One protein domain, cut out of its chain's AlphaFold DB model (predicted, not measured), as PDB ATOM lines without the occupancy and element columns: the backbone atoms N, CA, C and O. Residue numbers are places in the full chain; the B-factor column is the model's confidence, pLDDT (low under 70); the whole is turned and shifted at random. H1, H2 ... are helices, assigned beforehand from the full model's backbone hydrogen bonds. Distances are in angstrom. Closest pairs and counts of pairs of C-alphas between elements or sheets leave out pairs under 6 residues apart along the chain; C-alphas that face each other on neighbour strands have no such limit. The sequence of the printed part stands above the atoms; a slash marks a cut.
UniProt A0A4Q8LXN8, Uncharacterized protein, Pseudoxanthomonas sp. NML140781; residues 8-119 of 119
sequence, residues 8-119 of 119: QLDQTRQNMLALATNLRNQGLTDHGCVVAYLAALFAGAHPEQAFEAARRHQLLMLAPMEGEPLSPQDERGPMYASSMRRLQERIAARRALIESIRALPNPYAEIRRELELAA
ATOM      1  N   GLN A   8      79.708  86.423 190.004       81.25
ATOM      2  CA  GLN A   8      80.193  85.329 189.157       81.25
ATOM      3  C   GLN A   8      79.925  85.596 187.677       81.25
ATOM      4  O   GLN A   8      80.786  85.324 186.837       81.25
ATOM      5  N   LEU A   9      78.761  86.160 187.348       83.94
ATOM      6  CA  LEU A   9      78.438  86.568 185.984       83.94
ATOM      7  C   LEU A   9      79.378  87.675 185.502       83.94
ATOM      8  O   LEU A   9      79.895  87.590 184.387       83.94
ATOM      9  N   ASP A  10      79.658  88.669 186.343       85.19
ATOM     10  CA  ASP A  10      80.576  89.754 185.998       85.19
ATOM     11  C   ASP A  10      82.012  89.260 185.815       85.19
ATOM     12  O   ASP A  10      82.650  89.593 184.813       85.19
ATOM     13  N   GLN A  11      82.494  88.381 186.697       85.62
ATOM     14  CA  GLN A  11      83.799  87.741 186.530       85.62
ATOM     15  C   GLN A  11      83.865  86.928 185.231       85.62
ATOM     16  O   GLN A  11      84.852  86.993 184.498       85.62
ATOM     17  N   THR A  12      82.804  86.185 184.910       84.75
ATOM     18  CA  THR A  12      82.730  85.392 183.675       84.75
ATOM     19  C   THR A  12      82.801  86.292 182.444       84.75
ATOM     20  O   THR A  12      83.559  86.008 181.518       84.75
ATOM     21  N   ARG A  13      82.076  87.419 182.439       86.69
ATOM     22  CA  ARG A  13      82.139  88.412 181.353       86.69
ATOM     23  C   ARG A  13      83.545  88.981 181.187       86.69
ATOM     24  O   ARG A  13      84.045  89.031 180.065       86.69
ATOM     25  N   GLN A  14      84.192  89.372 182.284       89.88
ATOM     26  CA  GLN A  14      85.559  89.898 182.256       89.88
ATOM     27  C   GLN A  14      86.551  88.866 181.708       89.88
ATOM     28  O   GLN A  14      87.350  89.188 180.828       89.88
ATOM     29  N   ASN A  15      86.448  87.610 182.148       87.69
ATOM     30  CA  ASN A  15      87.292  86.521 181.660       87.69
ATOM     31  C   ASN A  15      87.088  86.267 180.157       87.69
ATOM     32  O   ASN A  15      88.063  86.082 179.430       87.69
ATOM     33  N   MET A  16      85.842  86.307 179.666       88.69
ATOM     34  CA  MET A  16      85.551  86.160 178.234       88.69
ATOM     35  C   MET A  16      86.135  87.306 177.399       88.69
ATOM     36  O   MET A  16      86.692  87.057 176.331       88.69
ATOM     37  N   LEU A  17      86.050  88.550 177.880       90.69
ATOM     38  CA  LEU A  17      86.636  89.709 177.198       90.69
ATOM     39  C   LEU A  17      88.164  89.627 177.140       90.69
ATOM     40  O   LEU A  17      88.763  89.906 176.096       90.69
ATOM     41  N   ALA A  18      88.793  89.210 178.238       92.81
ATOM     42  CA  ALA A  18      90.234  88.996 178.293       92.81
ATOM     43  C   ALA A  18      90.666  87.886 177.323       92.81
ATOM     44  O   ALA A  18      91.586  88.086 176.533       92.81
ATOM     45  N   LEU A  19      89.954  86.752 177.309       91.94
ATOM     46  CA  LEU A  19      90.207  85.660 176.369       91.94
ATOM     47  C   LEU A  19      90.085  86.125 174.912       91.94
ATOM     48  O   LEU A  19      90.989  85.876 174.119       91.94
ATOM     49  N   ALA A  20      89.007  86.831 174.563       91.81
ATOM     50  CA  ALA A  20      88.802  87.359 173.216       91.81
ATOM     51  C   ALA A  20      89.939  88.291 172.780       91.81
ATOM     52  O   ALA A  20      90.436  88.198 171.658       91.81
ATOM     53  N   THR A  21      90.378  89.162 173.688       94.75
ATOM     54  CA  THR A  21      91.498  90.078 173.449       94.75
ATOM     55  C   THR A  21      92.801  89.311 173.244       94.75
ATOM     56  O   THR A  21      93.529  89.586 172.295       94.75
ATOM     57  N   ASN A  22      93.067  88.302 174.075       94.25
ATOM     58  CA  ASN A  22      94.261  87.472 173.961       94.25
ATOM     59  C   ASN A  22      94.291  86.705 172.637       94.25
ATOM     60  O   ASN A  22      95.293  86.763 171.934       94.25
ATOM     61  N   LEU A  23      93.193  86.046 172.254       95.38
ATOM     62  CA  LEU A  23      93.102  85.336 170.975       95.38
ATOM     63  C   LEU A  23      93.318  86.285 169.789       95.38
ATOM     64  O   LEU A  23      94.107  85.977 168.896       95.38
ATOM     65  N   ARG A  24      92.713  87.478 169.825       95.12
ATOM     66  CA  ARG A  24      92.919  88.511 168.802       95.12
ATOM     67  C   ARG A  24      94.377  88.958 168.718       95.12
ATOM     68  O   ARG A  24      94.901  89.071 167.613       95.12
ATOM     69  N   ASN A  25      95.031  89.187 169.855       94.75
ATOM     70  CA  ASN A  25      96.445  89.566 169.906       94.75
ATOM     71  C   ASN A  25      97.361  88.460 169.359       94.75
ATOM     72  O   ASN A  25      98.431  88.761 168.842       94.75
ATOM     73  N   GLN A  26      96.922  87.200 169.417       94.00
ATOM     74  CA  GLN A  26      97.600  86.052 168.809       94.00
ATOM     75  C   GLN A  26      97.248  85.848 167.323       94.00
ATOM     76  O   GLN A  26      97.614  84.832 166.746       94.00
ATOM     77  N   GLY A  27      96.523  86.775 166.688       93.94
ATOM     78  CA  GLY A  27      96.141  86.692 165.272       93.94
ATOM     79  C   GLY A  27      94.851  85.909 164.994       93.94
ATOM     80  O   GLY A  27      94.429  85.807 163.838       93.94
ATOM     81  N   LEU A  28      94.182  85.399 166.035       95.81
ATOM     82  CA  LEU A  28      92.873  84.755 165.927       95.81
ATOM     83  C   LEU A  28      91.761  85.797 166.104       95.81
ATOM     84  O   LEU A  28      91.269  86.049 167.204       95.81
ATOM     85  N   THR A  29      91.425  86.479 165.012       94.25
ATOM     86  CA  THR A  29      90.543  87.650 164.997       94.25
ATOM     87  C   THR A  29      89.066  87.328 164.795       94.25
ATOM     88  O   THR A  29      88.235  88.214 165.009       94.25
ATOM     89  N   ASP A  30      88.731  86.117 164.345       94.06
ATOM     90  CA  ASP A  30      87.341  85.715 164.134       94.06
ATOM     91  C   ASP A  30      86.578  85.617 165.469       94.06
ATOM     92  O   ASP A  30      87.106  85.160 166.485       94.06
ATOM     93  N   HIS A  31      85.322  86.073 165.491       88.81
ATOM     94  CA  HIS A  31      84.542  86.136 166.731       88.81
ATOM     95  C   HIS A  31      84.209  84.741 167.289       88.81
ATOM     96  O   HIS A  31      84.118  84.564 168.507       88.81
ATOM     97  N   GLY A  32      84.074  83.737 166.420       93.50
ATOM     98  CA  GLY A  32      83.792  82.359 166.806       93.50
ATOM     99  C   GLY A  32      84.994  81.627 167.408       93.50
ATOM    100  O   GLY A  32      84.808  80.600 168.063       93.50
ATOM    101  N   CYS A  33      86.214  82.171 167.303       96.44
ATOM    102  CA  CYS A  33      87.409  81.585 167.922       96.44
ATOM    103  C   CYS A  33      87.283  81.431 169.442       96.44
ATOM    104  O   CYS A  33      87.723  80.419 169.985       96.44
ATOM    105  N   VAL A  34      86.653  82.391 170.126       95.06
ATOM    106  CA  VAL A  34      86.421  82.325 171.582       95.06
ATOM    107  C   VAL A  34      85.530  81.138 171.930       95.06
ATOM    108  O   VAL A  34      85.833  80.376 172.845       95.06
ATOM    109  N   VAL A  35      84.451  80.955 171.167       95.19
ATOM    110  CA  VAL A  35      83.502  79.857 171.368       95.19
ATOM    111  C   VAL A  35      84.174  78.517 171.084       95.19
ATOM    112  O   VAL A  35      84.054  77.601 171.890       95.19
ATOM    113  N   ALA A  36      84.932  78.410 169.991       96.88
ATOM    114  CA  ALA A  36      85.670  77.197 169.649       96.88
ATOM    115  C   ALA A  36      86.707  76.821 170.724       96.88
ATOM    116  O   ALA A  36      86.810  75.651 171.093       96.88
ATOM    117  N   TYR A  37      87.428  77.810 171.263       96.94
ATOM    118  CA  TYR A  37      88.377  77.613 172.358       96.94
ATOM    119  C   TYR A  37      87.683  77.085 173.622       96.94
ATOM    120  O   TYR A  37      88.081  76.062 174.179       96.94
ATOM    121  N   LEU A  38      86.613  77.754 174.062       95.06
ATOM    122  CA  LEU A  38      85.870  77.370 175.263       95.06
ATOM    123  C   LEU A  38      85.176  76.012 175.108       95.06
ATOM    124  O   LEU A  38      85.172  75.226 176.050       95.06
ATOM    125  N   ALA A  39      84.634  75.710 173.927       96.25
ATOM    126  CA  ALA A  39      84.025  74.415 173.636       96.25
ATOM    127  C   ALA A  39      85.049  73.274 173.725       96.25
ATOM    128  O   ALA A  39      84.743  72.218 174.276       96.25
ATOM    129  N   ALA A  40      86.274  73.492 173.237       96.62
ATOM    130  CA  ALA A  40      87.349  72.515 173.365       96.62
ATOM    131  C   ALA A  40      87.747  72.300 174.834       96.62
ATOM    132  O   ALA A  40      87.845  71.154 175.267       96.62
ATOM    133  N   LEU A  41      87.901  73.373 175.620       95.19
ATOM    134  CA  LEU A  41      88.157  73.253 177.061       95.19
ATOM    135  C   LEU A  41      87.032  72.504 177.786       95.19
ATOM    136  O   LEU A  41      87.301  71.636 178.611       95.19
ATOM    137  N   PHE A  42      85.773  72.801 177.455       94.25
ATOM    138  CA  PHE A  42      84.617  72.112 178.024       94.25
ATOM    139  C   PHE A  42      84.611  70.613 177.690       94.25
ATOM    140  O   PHE A  42      84.252  69.795 178.531       94.25
ATOM    141  N   ALA A  43      85.071  70.241 176.493       95.62
ATOM    142  CA  ALA A  43      85.252  68.850 176.083       95.62
ATOM    143  C   ALA A  43      86.466  68.154 176.741       95.62
ATOM    144  O   ALA A  43      86.739  66.995 176.434       95.62
ATOM    145  N   GLY A  44      87.198  68.838 177.629       93.94
ATOM    146  CA  GLY A  44      88.362  68.298 178.335       93.94
ATOM    147  C   GLY A  44      89.693  68.477 177.601       93.94
ATOM    148  O   GLY A  44      90.680  67.849 177.977       93.94
ATOM    149  N   ALA A  45      89.745  69.307 176.557       94.00
ATOM    150  CA  ALA A  45      90.987  69.582 175.846       94.00
ATOM    151  C   ALA A  45      91.938  70.460 176.680       94.00
ATOM    152  O   ALA A  45      91.508  71.339 177.428       94.00
ATOM    153  N   HIS A  46      93.246  70.273 176.501       92.88
ATOM    154  CA  HIS A  46      94.265  71.152 177.087       92.88
ATOM    155  C   HIS A  46      94.268  72.534 176.390       92.88
ATOM    156  O   HIS A  46      93.924  72.597 175.205       92.88
ATOM    157  N   PRO A  47      94.710  73.638 177.035       93.00
ATOM    158  CA  PRO A  47      94.827  74.960 176.402       93.00
ATOM    159  C   PRO A  47      95.508  74.980 175.026       93.00
ATOM    160  O   PRO A  47      95.047  75.669 174.120       93.00
ATOM    161  N   GLU A  48      96.547  74.164 174.826       94.06
ATOM    162  CA  GLU A  48      97.187  73.982 173.514       94.06
ATOM    163  C   GLU A  48      96.198  73.480 172.458       94.06
ATOM    164  O   GLU A  48      96.074  74.065 171.383       94.06
ATOM    165  N   GLN A  49      95.451  72.423 172.770       96.00
ATOM    166  CA  GLN A  49      94.459  71.840 171.870       96.00
ATOM    167  C   GLN A  49      93.264  72.777 171.656       96.00
ATOM    168  O   GLN A  49      92.718  72.835 170.554       96.00
ATOM    169  N   ALA A  50      92.874  73.535 172.683       96.44
ATOM    170  CA  ALA A  50      91.828  74.543 172.585       96.44
ATOM    171  C   ALA A  50      92.237  75.704 171.667       96.44
ATOM    172  O   ALA A  50      91.438  76.152 170.840       96.44
ATOM    173  N   PHE A  51      93.498  76.141 171.733       96.50
ATOM    174  CA  PHE A  51      94.049  77.115 170.791       96.50
ATOM    175  C   PHE A  51      94.031  76.577 169.356       96.50
ATOM    176  O   PHE A  51      93.594  77.272 168.438       96.50
ATOM    177  N   GLU A  52      94.399  75.308 169.155       97.06
ATOM    178  CA  GLU A  52      94.300  74.662 167.842       97.06
ATOM    179  C   GLU A  52      92.862  74.569 167.324       97.06
ATOM    180  O   GLU A  52      92.621  74.745 166.127       97.06
ATOM    181  N   ALA A  53      91.886  74.321 168.199       97.19
ATOM    182  CA  ALA A  53      90.475  74.331 167.826       97.19
ATOM    183  C   ALA A  53      90.031  75.722 167.343       97.19
ATOM    184  O   ALA A  53      89.392  75.834 166.294       97.19
ATOM    185  N   ALA A  54      90.434  76.783 168.047       97.31
ATOM    186  CA  ALA A  54      90.164  78.162 167.648       97.31
ATOM    187  C   ALA A  54      90.834  78.531 166.314       97.31
ATOM    188  O   ALA A  54      90.198  79.138 165.449       97.31
ATOM    189  N   ARG A  55      92.087  78.106 166.104       96.75
ATOM    190  CA  ARG A  55      92.815  78.306 164.843       96.75
ATOM    191  C   ARG A  55      92.123  77.606 163.673       96.75
ATOM    192  O   ARG A  55      91.913  78.213 162.624       96.75
ATOM    193  N   ARG A  56      91.708  76.348 163.860       95.44
ATOM    194  CA  ARG A  56      90.944  75.589 162.852       95.44
ATOM    195  C   ARG A  56      89.609  76.252 162.533       95.44
ATOM    196  O   ARG A  56      89.248  76.310 161.363       95.44
ATOM    197  N   HIS A  57      88.909  76.779 163.538       96.12
ATOM    198  CA  HIS A  57      87.656  77.504 163.330       96.12
ATOM    199  C   HIS A  57      87.841  78.692 162.376       96.12
ATOM    200  O   HIS A  57      87.143  78.780 161.369       96.12
ATOM    201  N   GLN A  58      88.831  79.555 162.622       96.12
ATOM    202  CA  GLN A  58      89.096  80.694 161.739       96.12
ATOM    203  C   GLN A  58      89.469  80.261 160.317       96.12
ATOM    204  O   GLN A  58      89.017  80.865 159.347       96.12
ATOM    205  N   LEU A  59      90.261  79.194 160.174       94.38
ATOM    206  CA  LEU A  59      90.609  78.646 158.861       94.38
ATOM    207  C   LEU A  59      89.381  78.124 158.102       94.38
ATOM    208  O   LEU A  59      89.294  78.327 156.892       94.38
ATOM    209  N   LEU A  60      88.420  77.506 158.796       92.38
ATOM    210  CA  LEU A  60      87.155  77.062 158.201       92.38
ATOM    211  C   LEU A  60      86.306  78.250 157.730       92.38
ATOM    212  O   LEU A  60      85.787  78.224 156.617       92.38
ATOM    213  N   MET A  61      86.232  79.321 158.524       91.56
ATOM    214  CA  MET A  61      85.541  80.559 158.133       91.56
ATOM    215  C   MET A  61      86.235  81.285 156.969       91.56
ATOM    216  O   MET A  61      85.618  82.076 156.249       91.56
ATOM    217  N   LEU A  62      87.518  80.992 156.749       87.62
ATOM    218  CA  LEU A  62      88.325  81.555 155.676       87.62
ATOM    219  C   LEU A  62      88.373  80.718 154.396       87.62
ATOM    220  O   LEU A  62      89.181  81.061 153.531       87.62
ATOM    221  N   ALA A  63      87.503  79.708 154.249       74.56
ATOM    222  CA  ALA A  63      87.475  78.753 153.136       74.56
ATOM    223  C   ALA A  63      87.933  79.345 151.777       74.56
ATOM    224  O   ALA A  63      87.541  80.473 151.440       74.56
ATOM    225  N   PRO A  64      88.772  78.620 151.004       69.44
ATOM    226  CA  PRO A  64      89.330  79.123 149.752       69.44
ATOM    227  C   PRO A  64      88.237  79.602 148.792       69.44
ATOM    228  O   PRO A  64      87.243  78.912 148.593       69.44
ATOM    229  N   MET A  65      88.443  80.752 148.147       70.19
ATOM    230  CA  MET A  65      87.515  81.301 147.140       70.19
ATOM    231  C   MET A  65      87.694  80.642 145.760       70.19
ATOM    232  O   MET A  65      87.472  81.266 144.724       70.19
ATOM    233  N   GLU A  66      88.189  79.403 145.725       65.25
ATOM    234  CA  GLU A  66      88.476  78.712 144.470       65.25
ATOM    235  C   GLU A  66      87.169  78.453 143.720       65.25
ATOM    236  O   GLU A  66      86.269  77.789 144.225       65.25
ATOM    237  N   GLY A  67      87.063  79.020 142.517       64.56
ATOM    238  CA  GLY A  67      85.864  78.905 141.694       64.56
ATOM    239  C   GLY A  67      84.753  79.906 142.017       64.56
ATOM    240  O   GLY A  67      83.640  79.694 141.548       64.56
ATOM    241  N   GLU A  68      85.016  80.983 142.775       69.88
ATOM    242  CA  GLU A  68      84.052  82.088 142.907       69.88
ATOM    243  C   GLU A  68      83.753  82.660 141.504       69.88
ATOM    244  O   GLU A  68      84.670  83.168 140.846       69.88
ATOM    245  N   PRO A  69      82.508  82.532 141.001       66.81
ATOM    246  CA  PRO A  69      82.174  82.990 139.665       66.81
ATOM    247  C   PRO A  69      82.208  84.517 139.617       66.81
ATOM    248  O   PRO A  69      81.876  85.202 140.589       66.81
ATOM    249  N   LEU A  70      82.583  85.062 138.461       68.88
ATOM    250  CA  LEU A  70      82.336  86.471 138.196       68.88
ATOM    251  C   LEU A  70      80.825  86.715 138.134       68.88
ATOM    252  O   LEU A  70      80.037  85.824 137.817       68.88
ATOM    253  N   SER A  71      80.409  87.950 138.412       69.69
ATOM    254  CA  SER A  71      79.044  88.355 138.086       69.69
ATOM    255  C   SER A  71      78.809  88.141 136.582       69.69
ATOM    256  O   SER A  71      79.683  88.499 135.787       69.69
ATOM    257  N   PRO A  72      77.633  87.646 136.148       63.94
ATOM    258  CA  PRO A  72      77.319  87.457 134.728       63.94
ATOM    259  C   PRO A  72      77.517  88.718 133.868       63.94
ATOM    260  O   PRO A  72      77.749  88.635 132.664       63.94
ATOM    261  N   GLN A  73      77.433  89.901 134.486       63.28
ATOM    262  CA  GLN A  73      77.646  91.203 133.844       63.28
ATOM    263  C   GLN A  73      79.134  91.496 133.576       63.28
ATOM    264  O   GLN A  73      79.463  92.198 132.620       63.28
ATOM    265  N   ASP A  74      80.029  90.939 134.392       64.50
ATOM    266  CA  ASP A  74      81.478  91.106 134.277       64.50
ATOM    267  C   ASP A  74      82.103  90.135 133.268       64.50
ATOM    268  O   ASP A  74      83.122  90.468 132.671       64.50
ATOM    269  N   GLU A  75      81.493  88.968 133.030       62.50
ATOM    270  CA  GLU A  75      82.052  87.882 132.205       62.50
ATOM    271  C   GLU A  75      82.245  88.223 130.718       62.50
ATOM    272  O   GLU A  75      83.010  87.550 130.028       62.50
ATOM    273  N   ARG A  76      81.548  89.238 130.194       67.06
ATOM    274  CA  ARG A  76      81.566  89.581 128.754       67.06
ATOM    275  C   ARG A  76      81.680  91.081 128.468       67.06
ATOM    276  O   ARG A  76      81.573  91.495 127.316       67.06
ATOM    277  N   GLY A  77      81.870  91.898 129.504       72.62
ATOM    278  CA  GLY A  77      81.952  93.354 129.386       72.62
ATOM    279  C   GLY A  77      83.375  93.871 129.129       72.62
ATOM    280  O   GLY A  77      84.351  93.162 129.372       72.62
ATOM    281  N   PRO A  78      83.536  95.149 128.729       75.81
ATOM    282  CA  PRO A  78      84.852  95.784 128.563       75.81
ATOM    283  C   PRO A  78      85.673  95.820 129.866       75.81
ATOM    284  O   PRO A  78      86.893  95.962 129.833       75.81
ATOM    285  N   MET A  79      85.009  95.653 131.014       76.31
ATOM    286  CA  MET A  79      85.633  95.582 132.335       76.31
ATOM    287  C   MET A  79      86.157  94.185 132.703       76.31
ATOM    288  O   MET A  79      86.851  94.080 133.713       76.31
ATOM    289  N   TYR A  80      85.916  93.142 131.893       79.88
ATOM    290  CA  TYR A  80      86.274  91.745 132.193       79.88
ATOM    291  C   TYR A  80      87.720  91.580 132.676       79.88
ATOM    292  O   TYR A  80      87.964  90.988 133.725       79.88
ATOM    293  N   ALA A  81      88.689  92.169 131.967       81.94
ATOM    294  CA  ALA A  81      90.103  92.079 132.340       81.94
ATOM    295  C   ALA A  81      90.395  92.697 133.721       81.94
ATOM    296  O   ALA A  81      91.211  92.176 134.482       81.94
ATOM    297  N   SER A  82      89.711  93.793 134.068       84.44
ATOM    298  CA  SER A  82      89.847  94.444 135.375       84.44
ATOM    299  C   SER A  82      89.136  93.663 136.489       84.44
ATOM    300  O   SER A  82      89.698  93.515 137.574       84.44
ATOM    301  N   SER A  83      87.959  93.096 136.209       83.94
ATOM    302  CA  SER A  83      87.194  92.261 137.144       83.94
ATOM    303  C   SER A  83      87.932  90.948 137.438       83.94
ATOM    304  O   SER A  83      88.071  90.570 138.601       83.94
ATOM    305  N   MET A  84      88.529  90.319 136.418       83.25
ATOM    306  CA  MET A  84      89.410  89.155 136.573       83.25
ATOM    307  C   MET A  84      90.648  89.465 137.417       83.25
ATOM    308  O   MET A  84      90.995  88.680 138.298       83.25
ATOM    309  N   ARG A  85      91.302  90.613 137.194       86.50
ATOM    310  CA  ARG A  85      92.460  91.019 138.004       86.50
ATOM    311  C   ARG A  85      92.079  91.192 139.477       86.50
ATOM    312  O   ARG A  85      92.749  90.636 140.339       86.50
ATOM    313  N   ARG A  86      90.968  91.880 139.767       86.25
ATOM    314  CA  ARG A  86      90.460  92.050 141.142       86.25
ATOM    315  C   ARG A  86      90.117  90.716 141.803       86.25
ATOM    316  O   ARG A  86      90.382  90.534 142.987       86.25
ATOM    317  N   LEU A  87      89.537  89.777 141.052       85.56
ATOM    318  CA  LEU A  87      89.257  88.430 141.551       85.56
ATOM    319  C   LEU A  87      90.554  87.689 141.907       85.56
ATOM    320  O   LEU A  87      90.664  87.136 142.999       85.56
ATOM    321  N   GLN A  88      91.562  87.733 141.033       87.38
ATOM    322  CA  GLN A  88      92.874  87.132 141.295       87.38
ATOM    323  C   GLN A  88      93.565  87.755 142.515       87.38
ATOM    324  O   GLN A  88      94.089  87.023 143.354       87.38
ATOM    325  N   GLU A  89      93.520  89.082 142.656       89.62
ATOM    326  CA  GLU A  89      94.047  89.802 143.823       89.62
ATOM    327  C   GLU A  89      93.344  89.369 145.116       89.62
ATOM    328  O   GLU A  89      94.011  89.080 146.111       89.62
ATOM    329  N   ARG A  90      92.009  89.242 145.103       88.56
ATOM    330  CA  ARG A  90      91.229  88.743 146.251       88.56
ATOM    331  C   ARG A  90      91.606  87.310 146.621       88.56
ATOM    332  O   ARG A  90      91.815  87.031 147.800       88.56
ATOM    333  N   ILE A  91      91.735  86.416 145.637       89.25
ATOM    334  CA  ILE A  91      92.154  85.022 145.856       89.25
ATOM    335  C   ILE A  91      93.563  84.976 146.458       89.25
ATOM    336  O   ILE A  91      93.790  84.264 147.438       89.25
ATOM    337  N   ALA A  92      94.504  85.750 145.911       90.38
ATOM    338  CA  ALA A  92      95.875  85.816 146.409       90.38
ATOM    339  C   ALA A  92      95.934  86.360 147.845       90.38
ATOM    340  O   ALA A  92      96.573  85.752 148.704       90.38
ATOM    341  N   ALA A  93      95.210  87.445 148.134       90.44
ATOM    342  CA  ALA A  93      95.115  88.016 149.475       90.44
ATOM    343  C   ALA A  93      94.503  87.025 150.478       90.44
ATOM    344  O   ALA A  93      95.009  86.866 151.588       90.44
ATOM    345  N   ARG A  94      93.450  86.298 150.076       90.38
ATOM    346  CA  ARG A  94      92.825  85.260 150.907       90.38
ATOM    347  C   ARG A  94      93.796  84.117 151.203       90.38
ATOM    348  O   ARG A  94      93.890  83.690 152.350       90.38
ATOM    349  N   ARG A  95      94.540  83.642 150.198       91.38
ATOM    350  CA  ARG A  95      95.576  82.609 150.370       91.38
ATOM    351  C   ARG A  95      96.669  83.072 151.332       91.38
ATOM    352  O   ARG A  95      97.003  82.334 152.249       91.38
ATOM    353  N   ALA A  96      97.161  84.302 151.181       92.31
ATOM    354  CA  ALA A  96      98.154  84.870 152.091       92.31
ATOM    355  C   ALA A  96      97.641  84.938 153.541       92.31
ATOM    356  O   ALA A  96      98.365  84.585 154.470       92.31
ATOM    357  N   LEU A  97      96.372  85.314 153.738       92.12
ATOM    358  CA  LEU A  97      95.744  85.317 155.058       92.12
ATOM    359  C   LEU A  97      95.656  83.903 155.656       92.12
ATOM    360  O   LEU A  97      96.027  83.712 156.812       92.12
ATOM    361  N   ILE A  98      95.219  82.908 154.877       93.50
ATOM    362  CA  ILE A  98      95.170  81.499 155.310       93.50
ATOM    363  C   ILE A  98      96.554  81.025 155.764       93.50
ATOM    364  O   ILE A  98      96.678  80.455 156.850       93.50
ATOM    365  N   GLU A  99      97.592  81.290 154.972       94.69
ATOM    366  CA  GLU A  99      98.961  80.901 155.317       94.69
ATOM    367  C   GLU A  99      99.470  81.625 156.568       94.69
ATOM    368  O   GLU A  99     100.065  80.990 157.437       94.69
ATOM    369  N   SER A 100      99.152  82.914 156.737       95.00
ATOM    370  CA  SER A 100      99.520  83.653 157.951       95.00
ATOM    371  C   SER A 100      98.918  83.036 159.218       95.00
ATOM    372  O   SER A 100      99.595  82.944 160.238       95.00
ATOM    373  N   ILE A 101      97.680  82.535 159.141       95.25
ATOM    374  CA  ILE A 101      96.989  81.906 160.273       95.25
ATOM    375  C   ILE A 101      97.551  80.512 160.549       95.25
ATOM    376  O   ILE A 101      97.732  80.140 161.707       95.25
ATOM    377  N   ARG A 102      97.865  79.737 159.502       94.00
ATOM    378  CA  ARG A 102      98.536  78.430 159.633       94.00
ATOM    379  C   ARG A 102      99.902  78.555 160.304       94.00
ATOM    380  O   ARG A 102     100.281  77.673 161.069       94.00
ATOM    381  N   ALA A 103     100.608  79.650 160.035       95.50
ATOM    382  CA  ALA A 103     101.921  79.934 160.593       95.50
ATOM    383  C   ALA A 103     101.891  80.446 162.045       95.50
ATOM    384  O   ALA A 103     102.955  80.544 162.656       95.50
ATOM    385  N   LEU A 104     100.718  80.765 162.615       94.50
ATOM    386  CA  LEU A 104     100.634  81.269 163.988       94.50
ATOM    387  C   LEU A 104     101.201  80.245 164.983       94.50
ATOM    388  O   LEU A 104     100.737  79.095 164.984       94.50
ATOM    389  N   PRO A 105     102.161  80.642 165.839       94.00
ATOM    390  CA  PRO A 105     102.684  79.770 166.875       94.00
ATOM    391  C   PRO A 105     101.610  79.518 167.934       94.00
ATOM    392  O   PRO A 105     100.822  80.402 168.270       94.00
ATOM    393  N   ASN A 106     101.590  78.306 168.480       92.75
ATOM    394  CA  ASN A 106     100.723  77.985 169.604       92.75
ATOM    395  C   ASN A 106     101.426  78.387 170.911       92.75
ATOM    396  O   ASN A 106     102.432  77.763 171.259       92.75
ATOM    397  N   PRO A 107     100.918  79.389 171.652       91.75
ATOM    398  CA  PRO A 107     101.599  79.915 172.836       91.75
ATOM    399  C   PRO A 107     101.628  78.928 174.012       91.75
ATOM    400  O   PRO A 107     102.369  79.137 174.965       91.75
ATOM    401  N   TYR A 108     100.837  77.852 173.965       90.50
ATOM    402  CA  TYR A 108     100.765  76.851 175.032       90.50
ATOM    403  C   TYR A 108     101.609  75.600 174.751       90.50
ATOM    404  O   TYR A 108     101.664  74.708 175.598       90.50
ATOM    405  N   ALA A 109     102.261  75.525 173.584       87.88
ATOM    406  CA  ALA A 109     103.017  74.344 173.169       87.88
ATOM    407  C   ALA A 109     104.250  74.072 174.047       87.88
ATOM    408  O   ALA A 109     104.616  72.917 174.255       87.88
ATOM    409  N   GLU A 110     104.902  75.116 174.563       81.44
ATOM    410  CA  GLU A 110     106.069  74.973 175.444       81.44
ATOM    411  C   GLU A 110     105.652  74.565 176.859       81.44
ATOM    412  O   GLU A 110     106.196  73.609 177.405       81.44
ATOM    413  N   ILE A 111     104.595  75.190 177.387       79.00
ATOM    414  CA  ILE A 111     104.027  74.880 178.708       79.00
ATOM    415  C   ILE A 111     103.646  73.398 178.802       79.00
ATOM    416  O   ILE A 111     103.889  72.745 179.814       79.00
ATOM    417  N   ARG A 112     103.069  72.834 177.735       75.50
ATOM    418  CA  ARG A 112     102.721  71.412 177.715       75.50
ATOM    419  C   ARG A 112     103.952  70.512 177.796       75.50
ATOM    420  O   ARG A 112     103.925  69.539 178.542       75.50
ATOM    421  N   ARG A 113     105.026  70.833 177.067       75.81
ATOM    422  CA  ARG A 113     106.274  70.051 177.124       75.81
ATOM    423  C   ARG A 113     106.877  70.072 178.522       75.81
ATOM    424  O   ARG A 113     107.355  69.045 178.981       75.81
ATOM    425  N   GLU A 114     106.835  71.212 179.204       77.88
ATOM    426  CA  GLU A 114     107.318  71.331 180.586       77.88
ATOM    427  C   GLU A 114     106.492  70.479 181.560       77.88
ATOM    428  O   GLU A 114     107.062  69.785 182.399       77.88
ATOM    429  N   LEU A 115     105.162  70.473 181.414       73.94
ATOM    430  CA  LEU A 115     104.268  69.644 182.231       73.94
ATOM    431  C   LEU A 115     104.469  68.143 181.985       73.94
ATOM    432  O   LEU A 115     104.429  67.366 182.932       73.94
ATOM    433  N   GLU A 116     104.699  67.734 180.735       76.81
ATOM    434  CA  GLU A 116     104.967  66.335 180.376       76.81
ATOM    435  C   GLU A 116     106.340  65.851 180.877       76.81
ATOM    436  O   GLU A 116     106.493  64.672 181.171       76.81
ATOM    437  N   LEU A 117     107.331  66.741 181.001       72.50
ATOM    438  CA  LEU A 117     108.666  66.416 181.528       72.50
ATOM    439  C   LEU A 117     108.729  66.372 183.063       72.50
ATOM    440  O   LEU A 117     109.672  65.808 183.617       72.50
ATOM    441  N   ALA A 118     107.767  66.995 183.746       66.19
ATOM    442  CA  ALA A 118     107.692  67.050 185.205       66.19
ATOM    443  C   ALA A 118     106.834  65.929 185.832       66.19
ATOM    444  O   ALA A 118     106.766  65.850 187.061       66.19
ATOM    445  N   ALA A 119     106.172  65.104 185.011       59.88
ATOM    446  CA  ALA A 119     105.300  63.994 185.410       59.88
ATOM    447  C   ALA A 119     106.008  62.635 185.294       59.88
ATOM    448  O   ALA A 119     105.719  61.763 186.146       59.88
TER     449      ALA A 119
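AT A GLANCE: This is residues 8 to 119 of the 119 residues of an uncharacterized protein of Pseudoxanthomonas sp. NML140781 (UniProt A0A4Q8LXN8). What is the main picture? The longest helix, H4, and the unnamed residues 62 to 79 make a long arm, which meets a head of the paired helices H2 and H3 near the end of H4. H1 packs on H2, and residues 8 to 15 and 113 to 119 stick out. What is it made of? The printed part has 112 residues with five named helices, H1 to H5 along the chain, and no named strand: all helix. How spread is it? It is only just loose, close to extended, with a radius of gyration of the C-alphas of 19.5 A and spans of 66 by 36 by 22 A.

IN THESE COORDINATES: Where is the longest helix? H4, residues 80 to 102, measures 32.9 A from C-alpha 80 at (86.274, 91.745, 132.193) to C-alpha 102 at (98.536, 78.430, 159.633). Where are the others? H3 is residues 47 to 61, 21.2 A; H2 is 32 to 42, 15.2 A; H1 is 8 to 25, 25.5 A, from C-alpha 8 at (80.193, 85.329, 189.157); H5 is 109 to 117, 12.8 A.

HOW THE PARTS SIT: What does H4 touch? Its residues 98 to 102 touch residues 55 to 59 of H3, closest at the C-alphas of Ile 98 and Leu 59, 6.4 A; this helical hairpin has a shallow tilt of 8 degrees. What lies beyond? H3 and H2 touch as a hairpin, closest at C-alphas 54 and 33, 4.4 A, and H1 touches H2 with residues 16 to 23, closest at C-alphas 20 and 34, 5.8 A. H5 is close to H3 but not clearly touching, with C-alphas 109 and 48 at 5.9 A. Are the backbones helical? Every O i to N i+4 pair is within hydrogen-bond range in H1 to H4, and 4 of 5 in H5.

THE WHOLE: How long is it? The two C-alphas farthest apart, those of Pro 78 and Ala 119, are 68.3 A apart, and the printed part has no cut. Where is confidence low? Residue 64, residues 66 to 76, in the long link from H3 to H4, and residues 118 to 119 are under 70.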